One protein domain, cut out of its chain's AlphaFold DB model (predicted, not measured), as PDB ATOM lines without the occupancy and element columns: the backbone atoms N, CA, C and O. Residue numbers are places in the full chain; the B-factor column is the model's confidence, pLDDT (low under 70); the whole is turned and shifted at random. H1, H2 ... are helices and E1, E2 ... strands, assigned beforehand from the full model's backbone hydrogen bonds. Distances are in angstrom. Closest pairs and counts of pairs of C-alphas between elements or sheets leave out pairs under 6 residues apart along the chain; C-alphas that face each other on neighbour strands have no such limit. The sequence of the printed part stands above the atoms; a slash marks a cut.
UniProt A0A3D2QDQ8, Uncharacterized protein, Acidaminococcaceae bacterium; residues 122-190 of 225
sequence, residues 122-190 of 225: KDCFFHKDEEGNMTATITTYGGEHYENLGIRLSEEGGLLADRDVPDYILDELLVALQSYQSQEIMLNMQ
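AT A GLANCE: This is residues 122 to 190 of the 225 residues of an uncharacterized protein of Acidaminococcaceae bacterium (UniProt A0A3D2QDQ8). A twisted wall of four strands has one long helix running slantwise over one face, with the other face bare. E3 bends within the wall, and different parts of it pair with E2 and with E4; the last part of H1, residues 182 to 190, stands free and sticks out past the sheet. The printed part has 69 residues, with four named strands and then one named helix along the chain, E1 E2 E3 E4 H1; the sheet's order is E1 - E2 - E3 - E4, all antiparallel. The class is mixed, helices and strands, and the whole is compact, with a radius of gyration of the C-alphas of 12.3 A and spans of 37 by 26 by 22 A.

HOW THE PARTS SIT: Start at E1, residues 122 to 128, an edge strand that forms a hairpin with E2, residues 134 to 140; look for N 125 and O 137, 2.9 A apart and within hydrogen-bond range. E2 forms the next hairpin with E3, residues 145 to 153, where N 138 and O 146 are within hydrogen-bond range at 2.9 A. E3 bends by 76 degrees at residue 148, and its pairing is staggered: residues 145 to 151 pair with E2 and residues 151 to 153 with E4, residues 159 to 161, the other edge strand. In this third hairpin N 160 and O 152 are within hydrogen-bond range at 2.8 A. The four strands make a meander, each the antiparallel neighbour of the one before. H1, residues 167 to 190, is on the sheet in two layers, a helix on one face of a sheet, at a height over the sheet of 9.4 A. It lies over E2 and runs slantwise to the strands, at 49 degrees to E2 on the local plane. The closest C-alphas of E4 and H1 are those of Leu 159 and Leu 170, 5.9 A apart; for E1 and H1 they are those of Phe 126 and Leu 177, 7.7 A apart. E1 and E4 are apart. In H1 every O i to N i+4 pair is within hydrogen-bond range.

IN THESE COORDINATES: Find C-alpha 122 at (-32.603, 3.973, 12.332); from there E1 runs 20.2 A to C-alpha 128. E2 covers 19.2 A, E3 20.9 A and E4 6.6 A. H1 begins at C-alpha 167, (-24.454, 18.139, 12.970), and runs 35.0 A to C-alpha 190 at (-15.885, -11.370, 29.666).

THE WHOLE: The two C-alphas farthest apart are those of Asp 164 and Gln 190, 38.0 A. The printed part has no cut, and its four links are tight. Mean pLDDT of the printed part is 81.0; look for values under 70 at residue 131 and residues 189 to 190.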
ATOM      1  N   LYS A 122     -31.924   5.268  12.369       85.19
ATOM      2  CA  LYS A 122     -32.603   3.973  12.332       85.19
ATOM      3  C   LYS A 122     -31.600   2.831  12.445       85.19
ATOM      4  O   LYS A 122     -31.703   2.005  13.344       85.19
ATOM      5  N   ASP A 123     -30.644   2.791  11.520       83.81
ATOM      6  CA  ASP A 123     -29.639   1.736  11.429       83.81
ATOM      7  C   ASP A 123     -28.248   2.376  11.385       83.81
ATOM      8  O   ASP A 123     -27.994   3.262  10.567       83.81
ATOM      9  N   CYS A 124     -27.348   1.922  12.259       86.44
ATOM     10  CA  CYS A 124     -25.958   2.364  12.300       86.44
ATOM     11  C   CYS A 124     -25.034   1.156  12.469       86.44
ATOM     12  O   CYS A 124     -25.101   0.446  13.474       86.44
ATOM     13  N   PHE A 125     -24.156   0.939  11.492       85.12
ATOM     14  CA  PHE A 125     -23.166  -0.134  11.507       85.12
ATOM     15  C   PHE A 125     -21.767   0.452  11.514       85.12
ATOM     16  O   PHE A 125     -21.398   1.182  10.598       85.12
ATOM     17  N   PHE A 126     -20.992   0.106  12.538       86.25
ATOM     18  CA  PHE A 126     -19.593   0.486  12.637       86.25
ATOM     19  C   PHE A 126     -18.706  -0.633  12.101       86.25
ATOM     20  O   PHE A 126     -18.844  -1.795  12.488       86.25
ATOM     21  N   HIS A 127     -17.770  -0.261  11.240       83.19
ATOM     22  CA  HIS A 127     -16.714  -1.128  10.750       83.19
ATOM     23  C   HIS A 127     -15.364  -0.523  11.118       83.19
ATOM     24  O   HIS A 127     -15.165   0.691  11.064       83.19
ATOM     25  N   LYS A 128     -14.441  -1.388  11.527       81.81
ATOM     26  CA  LYS A 128     -13.075  -1.012  11.867       81.81
ATOM     27  C   LYS A 128     -12.130  -1.713  10.911       81.81
ATOM     28  O   LYS A 128     -12.099  -2.943  10.876       81.81
ATOM     29  N   ASP A 129     -11.368  -0.927  10.168       79.38
ATOM     30  CA  ASP A 129     -10.363  -1.460   9.256       79.38
ATOM     31  C   ASP A 129      -9.110  -1.912  10.025       79.38
ATOM     32  O   ASP A 129      -8.876  -1.516  11.171       79.38
ATOM     33  N   GLU A 130      -8.266  -2.724   9.379       72.31
ATOM     34  CA  GLU A 130      -7.011  -3.243   9.957       72.31
ATOM     35  C   GLU A 130      -6.039  -2.124  10.385       72.31
ATOM     36  O   GLU A 130      -5.234  -2.304  11.298       72.31
ATOM     37  N   GLU A 131      -6.160  -0.941   9.777       67.19
ATOM     38  CA  GLU A 131      -5.389   0.271  10.087       67.19
ATOM     39  C   GLU A 131      -5.961   1.078  11.269       67.19
ATOM     40  O   GLU A 131      -5.391   2.091  11.671       67.19
ATOM     41  N   GLY A 132      -7.085   0.640  11.848       70.81
ATOM     42  CA  GLY A 132      -7.750   1.300  12.974       70.81
ATOM     43  C   GLY A 132      -8.664   2.468  12.591       70.81
ATOM     44  O   GLY A 132      -9.206   3.114  13.488       70.81
ATOM     45  N   ASN A 133      -8.863   2.722  11.294       77.31
ATOM     46  CA  ASN A 133      -9.846   3.685  10.800       77.31
ATOM     47  C   ASN A 133     -11.268   3.152  11.029       77.31
ATOM     48  O   ASN A 133     -11.540   1.973  10.801       77.31
ATOM     49  N   MET A 134     -12.163   4.025  11.489       81.62
ATOM     50  CA  MET A 134     -13.568   3.696  11.717       81.62
ATOM     51  C   MET A 134     -14.406   4.211  10.552       81.62
ATOM     52  O   MET A 134     -14.331   5.390  10.199       81.62
ATOM     53  N   THR A 135     -15.228   3.339   9.986       86.62
ATOM     54  CA  THR A 135     -16.256   3.702   9.013       86.62
ATOM     55  C   THR A 135     -17.635   3.378   9.571       86.62
ATOM     56  O   THR A 135     -17.808   2.427  10.337       86.62
ATOM     57  N   ALA A 136     -18.622   4.198   9.228       85.06
ATOM     58  CA  ALA A 136     -20.005   4.010   9.630       85.06
ATOM     59  C   ALA A 136     -20.919   3.952   8.402       85.06
ATOM     60  O   ALA A 136     -20.806   4.771   7.490       85.06
ATOM     61  N   THR A 137     -21.842   2.994   8.395       86.62
ATOM     62  CA  THR A 137     -22.963   2.957   7.450       86.62
ATOM     63  C   THR A 137     -24.234   3.303   8.200       86.62
ATOM     64  O   THR A 137     -24.556   2.669   9.205       86.62
ATOM     65  N   ILE A 138     -24.931   4.332   7.727       87.69
ATOM     66  CA  ILE A 138     -25.930   5.061   8.503       87.69
ATOM     67  C   ILE A 138     -27.200   5.205   7.684       87.69
ATOM     68  O   ILE A 138     -27.147   5.550   6.505       87.69
ATOM     69  N   THR A 139     -28.344   4.968   8.318       86.38
ATOM     70  CA  THR A 139     -29.663   5.221   7.735       86.38
ATOM     71  C   THR A 139     -30.546   5.928   8.754       86.38
ATOM     72  O   THR A 139     -30.695   5.426   9.866       86.38
ATOM     73  N   THR A 140     -31.148   7.060   8.390       88.00
ATOM     74  CA  THR A 140     -32.129   7.770   9.231       88.00
ATOM     75  C   THR A 140     -33.555   7.305   8.930       88.00
ATOM     76  O   THR A 140     -33.842   6.767   7.855       88.00
ATOM     77  N   TYR A 141     -34.493   7.532   9.854       82.94
ATOM     78  CA  TYR A 141     -35.923   7.307   9.593       82.94
ATOM     79  C   TYR A 141     -36.486   8.238   8.507       82.94
ATOM     80  O   TYR A 141     -37.462   7.888   7.841       82.94
ATOM     81  N   GLY A 142     -35.846   9.389   8.287       79.12
ATOM     82  CA  GLY A 142     -36.125  10.324   7.199       79.12
ATOM     83  C   GLY A 142     -35.682   9.833   5.818       79.12
ATOM     84  O   GLY A 142     -36.058  10.438   4.816       79.12
ATOM     85  N   GLY A 143     -34.940   8.721   5.745       82.38
ATOM     86  CA  GLY A 143     -34.483   8.110   4.495       82.38
ATOM     87  C   GLY A 143     -33.120   8.604   4.009       82.38
ATOM     88  O   GLY A 143     -32.720   8.267   2.896       82.38
ATOM     89  N   GLU A 144     -32.397   9.373   4.822       84.00
ATOM     90  CA  GLU A 144     -31.013   9.741   4.528       84.00
ATOM     91  C   GLU A 144     -30.125   8.519   4.741       84.00
ATOM     92  O   GLU A 144     -30.265   7.800   5.733       84.00
ATOM     93  N   HIS A 145     -29.229   8.267   3.790       87.19
ATOM     94  CA  HIS A 145     -28.382   7.088   3.800       87.19
ATOM     95  C   HIS A 145     -26.952   7.452   3.424       87.19
ATOM     96  O   HIS A 145     -26.709   8.066   2.382       87.19
ATOM     97  N   TYR A 146     -26.009   7.042   4.267       85.25
ATOM     98  CA  TYR A 146     -24.584   7.258   4.071       85.25
ATOM     99  C   TYR A 146     -23.870   5.914   4.160       85.25
ATOM    100  O   TYR A 146     -23.928   5.239   5.187       85.25
ATOM    101  N   GLU A 147     -23.184   5.533   3.087       85.06
ATOM    102  CA  GLU A 147     -22.356   4.326   3.050       85.06
ATOM    103  C   GLU A 147     -20.882   4.671   3.244       85.06
ATOM    104  O   GLU A 147     -20.359   5.582   2.585       85.06
ATOM    105  N   ASN A 148     -20.211   3.873   4.081       83.06
ATOM    106  CA  ASN A 148     -18.771   3.945   4.335       83.06
ATOM    107  C   ASN A 148     -18.309   5.362   4.705       83.06
ATOM    108  O   ASN A 148     -17.346   5.876   4.133       83.06
ATOM    109  N   LEU A 149     -19.023   6.008   5.628       83.62
ATOM    110  CA  LEU A 149     -18.661   7.321   6.145       83.62
ATOM    111  C   LEU A 149     -17.440   7.178   7.055       83.62
ATOM    112  O   LEU A 149     -17.529   6.545   8.107       83.62
ATOM    113  N   GLY A 150     -16.301   7.740   6.658       83.12
ATOM    114  CA  GLY A 150     -15.104   7.760   7.487       83.12
ATOM    115  C   GLY A 150     -15.300   8.699   8.669       83.12
ATOM    116  O   GLY A 150     -15.465   9.901   8.483       83.12
ATOM    117  N   ILE A 151     -15.259   8.160   9.886       85.12
ATOM    118  CA  ILE A 151     -15.474   8.930  11.113       85.12
ATOM    119  C   ILE A 151     -14.217   8.945  11.978       85.12
ATOM    120  O   ILE A 151     -13.508   7.945  12.120       85.12
ATOM    121  N   ARG A 152     -13.918  10.104  12.564       81.62
ATOM    122  CA  ARG A 152     -12.773  10.308  13.455       81.62
ATOM    123  C   ARG A 152     -13.194  11.113  14.672       81.62
ATOM    124  O   ARG A 152     -13.988  12.037  14.565       81.62
ATOM    125  N   LEU A 153     -12.635  10.774  15.826       79.56
ATOM    126  CA  LEU A 153     -12.797  11.579  17.032       79.56
ATOM    127  C   LEU A 153     -11.850  12.779  16.951       79.56
ATOM    128  O   LEU A 153     -10.650  12.611  16.730       79.56
ATOM    129  N   SER A 154     -12.402  13.978  17.109       77.94
ATOM    130  CA  SER A 154     -11.632  15.201  17.313       77.94
ATOM    131  C   SER A 154     -11.017  15.208  18.715       77.94
ATOM    132  O   SER A 154     -11.547  14.593  19.642       77.94
ATOM    133  N   GLU A 155      -9.925  15.953  18.896       70.88
ATOM    134  CA  GLU A 155      -9.296  16.162  20.211       70.88
ATOM    135  C   GLU A 155     -10.242  16.859  21.208       70.88
ATOM    136  O   GLU A 155     -10.111  16.681  22.417       70.88
ATOM    137  N   GLU A 156     -11.238  17.591  20.705       72.75
ATOM    138  CA  GLU A 156     -12.275  18.273  21.494       72.75
ATOM    139  C   GLU A 156     -13.454  17.359  21.884       72.75
ATOM    140  O   GLU A 156     -14.392  17.798  22.541       72.75
ATOM    141  N   GLY A 157     -13.422  16.078  21.496       71.12
ATOM    142  CA  GLY A 157     -14.469  15.099  21.810       71.12
ATOM    143  C   GLY A 157     -15.654  15.072  20.835       71.12
ATOM    144  O   GLY A 157     -16.543  14.241  21.008       71.12
ATOM    145  N   GLY A 158     -15.659  15.924  19.805       72.81
ATOM    146  CA  GLY A 158     -16.626  15.885  18.700       72.81
ATOM    147  C   GLY A 158     -16.289  14.837  17.631       72.81
ATOM    148  O   GLY A 158     -15.153  14.363  17.544       72.81
ATOM    149  N   LEU A 159     -17.268  14.481  16.797       80.69
ATOM    150  CA  LEU A 159     -17.091  13.550  15.680       80.69
ATOM    151  C   LEU A 159     -16.827  14.330  14.383       80.69
ATOM    152  O   LEU A 159     -17.590  15.218  14.024       80.69
ATOM    153  N   LEU A 160     -15.756  13.992  13.668       80.50
ATOM    154  CA  LEU A 160     -15.463  14.518  12.338       80.50
ATOM    155  C   LEU A 160     -15.774  13.445  11.302       80.50
ATOM    156  O   LEU A 160     -15.233  12.339  11.371       80.50
ATOM    157  N   ALA A 161     -16.619  13.792  10.339       82.56
ATOM    158  CA  ALA A 161     -16.847  12.986   9.155       82.56
ATOM    159  C   ALA A 161     -15.912  13.416   8.018       82.56
ATOM    160  O   ALA A 161     -15.491  14.567   7.911       82.56
ATOM    161  N   ASP A 162     -15.583  12.468   7.150       83.31
ATOM    162  CA  ASP A 162     -14.851  12.698   5.905       83.31
ATOM    163  C   ASP A 162     -15.690  13.412   4.828       83.31
ATOM    164  O   ASP A 162     -15.138  13.936   3.857       83.31
ATOM    165  N   ARG A 163     -17.014  13.444   5.003       83.00
ATOM    166  CA  ARG A 163     -17.990  14.121   4.143       83.00
ATOM    167  C   ARG A 163     -18.790  15.146   4.937       83.00
ATOM    168  O   ARG A 163     -18.867  15.072   6.158       83.00
ATOM    169  N   ASP A 164     -19.408  16.072   4.209       82.19
ATOM    170  CA  ASP A 164     -20.350  17.035   4.775       82.19
ATOM    171  C   ASP A 164     -21.606  16.290   5.247       82.19
ATOM    172  O   ASP A 164     -22.353  15.730   4.439       82.19
ATOM    173  N   VAL A 165     -21.764  16.201   6.565       83.25
ATOM    174  CA  VAL A 165     -22.836  15.480   7.247       83.25
ATOM    175  C   VAL A 165     -23.432  16.435   8.277       83.25
ATOM    176  O   VAL A 165     -22.668  17.051   9.017       83.25
ATOM    177  N   PRO A 166     -24.768  16.564   8.349       85.62
ATOM    178  CA  PRO A 166     -25.405  17.455   9.309       85.62
ATOM    179  C   PRO A 166     -25.019  17.162  10.764       85.62
ATOM    180  O   PRO A 166     -24.960  15.999  11.171       85.62
ATOM    181  N   ASP A 167     -24.868  18.222  11.561       83.62
ATOM    182  CA  ASP A 167     -24.454  18.139  12.970       83.62
ATOM    183  C   ASP A 167     -25.344  17.199  13.800       83.62
ATOM    184  O   ASP A 167     -24.837  16.403  14.585       83.62
ATOM    185  N   TYR A 168     -26.663  17.186  13.554       81.81
ATOM    186  CA  TYR A 168     -27.588  16.297  14.274       81.81
ATOM    187  C   TYR A 168     -27.286  14.804  14.060       81.81
ATOM    188  O   TYR A 168     -27.523  13.998  14.953       81.81
ATOM    189  N   ILE A 169     -26.748  14.423  12.895       84.06
ATOM    190  CA  ILE A 169     -26.334  13.040  12.623       84.06
ATOM    191  C   ILE A 169     -25.025  12.749  13.357       84.06
ATOM    192  O   ILE A 169     -24.877  11.674  13.931       84.06
ATOM    193  N   LEU A 170     -24.079  13.692  13.359       84.50
ATOM    194  CA  LEU A 170     -22.790  13.536  14.039       84.50
ATOM    195  C   LEU A 170     -22.959  13.376  15.556       84.50
ATOM    196  O   LEU A 170     -22.310  12.510  16.146       84.50
ATOM    197  N   ASP A 171     -23.864  14.146  16.160       84.44
ATOM    198  CA  ASP A 171     -24.197  14.054  17.583       84.44
ATOM    199  C   ASP A 171     -24.801  12.685  17.935       84.44
ATOM    200  O   ASP A 171     -24.351  12.025  18.878       84.44
ATOM    201  N   GLU A 172     -25.767  12.194  17.149       83.31
ATOM    202  CA  GLU A 172     -26.349  10.864  17.373       83.31
ATOM    203  C   GLU A 172     -25.330   9.733  17.138       83.31
ATOM    204  O   GLU A 172     -25.279   8.762  17.903       83.31
ATOM    205  N   LEU A 173     -24.459   9.866  16.132       84.38
ATOM    206  CA  LEU A 173     -23.376   8.912  15.880       84.38
ATOM    207  C   LEU A 173     -22.373   8.852  17.022       84.38
ATOM    208  O   LEU A 173     -21.876   7.769  17.325       84.38
ATOM    209  N   LEU A 174     -22.061   9.986  17.651       85.81
ATOM    210  CA  LEU A 174     -21.153  10.033  18.791       85.81
ATOM    211  C   LEU A 174     -21.695   9.178  19.943       85.81
ATOM    212  O   LEU A 174     -20.970   8.342  20.488       85.81
ATOM    213  N   VAL A 175     -22.983   9.330  20.266       85.56
ATOM    214  CA  VAL A 175     -23.659   8.535  21.304       85.56
ATOM    215  C   VAL A 175     -23.672   7.044  20.937       85.56
ATOM    216  O   VAL A 175     -23.369   6.182  21.774       85.56
ATOM    217  N   ALA A 176     -23.963   6.718  19.674       85.00
ATOM    218  CA  ALA A 176     -23.947   5.341  19.180       85.00
ATOM    219  C   ALA A 176     -22.537   4.720  19.221       85.00
ATOM    220  O   ALA A 176     -22.378   3.571  19.645       85.00
ATOM    221  N   LEU A 177     -21.501   5.478  18.855       84.50
ATOM    222  CA  LEU A 177     -20.105   5.038  18.870       84.50
ATOM    223  C   LEU A 177     -19.618   4.774  20.299       84.50
ATOM    224  O   LEU A 177     -18.999   3.740  20.552       84.50
ATOM    225  N   GLN A 178     -19.923   5.666  21.247       85.44
ATOM    226  CA  GLN A 178     -19.606   5.465  22.668       85.44
ATOM    227  C   GLN A 178     -20.261   4.190  23.214       85.44
ATOM    228  O   GLN A 178     -19.640   3.416  23.953       85.44
ATOM    229  N   SER A 179     -21.505   3.934  22.803       83.81
ATOM    230  CA  SER A 179     -22.238   2.720  23.161       83.81
ATOM    231  C   SER A 179     -21.589   1.466  22.565       83.81
ATOM    232  O   SER A 179     -21.388   0.484  23.280       83.81
ATOM    233  N   TYR A 180     -21.194   1.505  21.288       83.06
ATOM    234  CA  TYR A 180     -20.485   0.415  20.610       83.06
ATOM    235  C   TYR A 180     -19.143   0.090  21.284       83.06
ATOM    236  O   TYR A 180     -18.893  -1.059  21.646       83.06
ATOM    237  N   GLN A 181     -18.312   1.103  21.548       82.69
ATOM    238  CA  GLN A 181     -17.030   0.926  22.238       82.69
ATOM    239  C   GLN A 181     -17.214   0.332  23.641       82.69
ATOM    240  O   GLN A 181     -16.472  -0.561  24.049       82.69
ATOM    241  N   SER A 182     -18.240   0.776  24.374       83.31
ATOM    242  CA  SER A 182     -18.574   0.226  25.692       83.31
ATOM    243  C   SER A 182     -18.964  -1.256  25.618       83.31
ATOM    244  O   SER A 182     -18.560  -2.047  26.475       83.31
ATOM    245  N   GLN A 183     -19.709  -1.659  24.582       80.19
ATOM    246  CA  GLN A 183     -20.052  -3.064  24.338       80.19
ATOM    247  C   GLN A 183     -18.815  -3.907  24.008       80.19
ATOM    248  O   GLN A 183     -18.657  -4.989  24.577       80.19
ATOM    249  N   GLU A 184     -17.907  -3.410  23.163       80.12
ATOM    250  CA  GLU A 184     -16.639  -4.093  22.875       80.12
ATOM    251  C   GLU A 184     -15.798  -4.296  24.142       80.12
ATOM    252  O   GLU A 184     -15.276  -5.388  24.373       80.12
ATOM    253  N   ILE A 185     -15.697  -3.275  25.002       78.69
ATOM    254  CA  ILE A 185     -14.984  -3.372  26.284       78.69
ATOM    255  C   ILE A 185     -15.612  -4.456  27.167       78.69
ATOM    256  O   ILE A 185     -14.890  -5.283  27.725       78.69
ATOM    257  N   MET A 186     -16.943  -4.498  27.275       72.56
ATOM    258  CA  MET A 186     -17.638  -5.515  28.069       72.56
ATOM    259  C   MET A 186     -17.419  -6.937  27.531       72.56
ATOM    260  O   MET A 186     -17.138  -7.849  28.313       72.56
ATOM    261  N   LEU A 187     -17.490  -7.130  26.211       75.69
ATOM    262  CA  LEU A 187     -17.226  -8.418  25.558       75.69
ATOM    263  C   LEU A 187     -15.774  -8.870  25.772       75.69
ATOM    264  O   LEU A 187     -15.523 -10.035  26.087       75.69
ATOM    265  N   ASN A 188     -14.825  -7.938  25.691       71.06
ATOM    266  CA  ASN A 188     -13.410  -8.207  25.938       71.06
ATOM    267  C   ASN A 188     -13.094  -8.458  27.424       71.06
ATOM    268  O   ASN A 188     -12.194  -9.229  27.749       71.06
ATOM    269  N   MET A 189     -13.846  -7.869  28.357       59.75
ATOM    270  CA  MET A 189     -13.713  -8.185  29.783       59.75
ATOM    271  C   MET A 189     -14.235  -9.588  30.112       59.75
ATOM    272  O   MET A 189     -13.603 -10.309  30.885       59.75
ATOM    273  N   GLN A 190     -15.343 -10.016  29.499       57.12
ATOM    274  CA  GLN A 190     -15.885 -11.370  29.666       57.12
ATOM    275  C   GLN A 190     -15.005 -12.462  29.036       57.12
ATOM    276  O   GLN A 190     -15.065 -13.614  29.470       57.12
TER     277      GLN A 190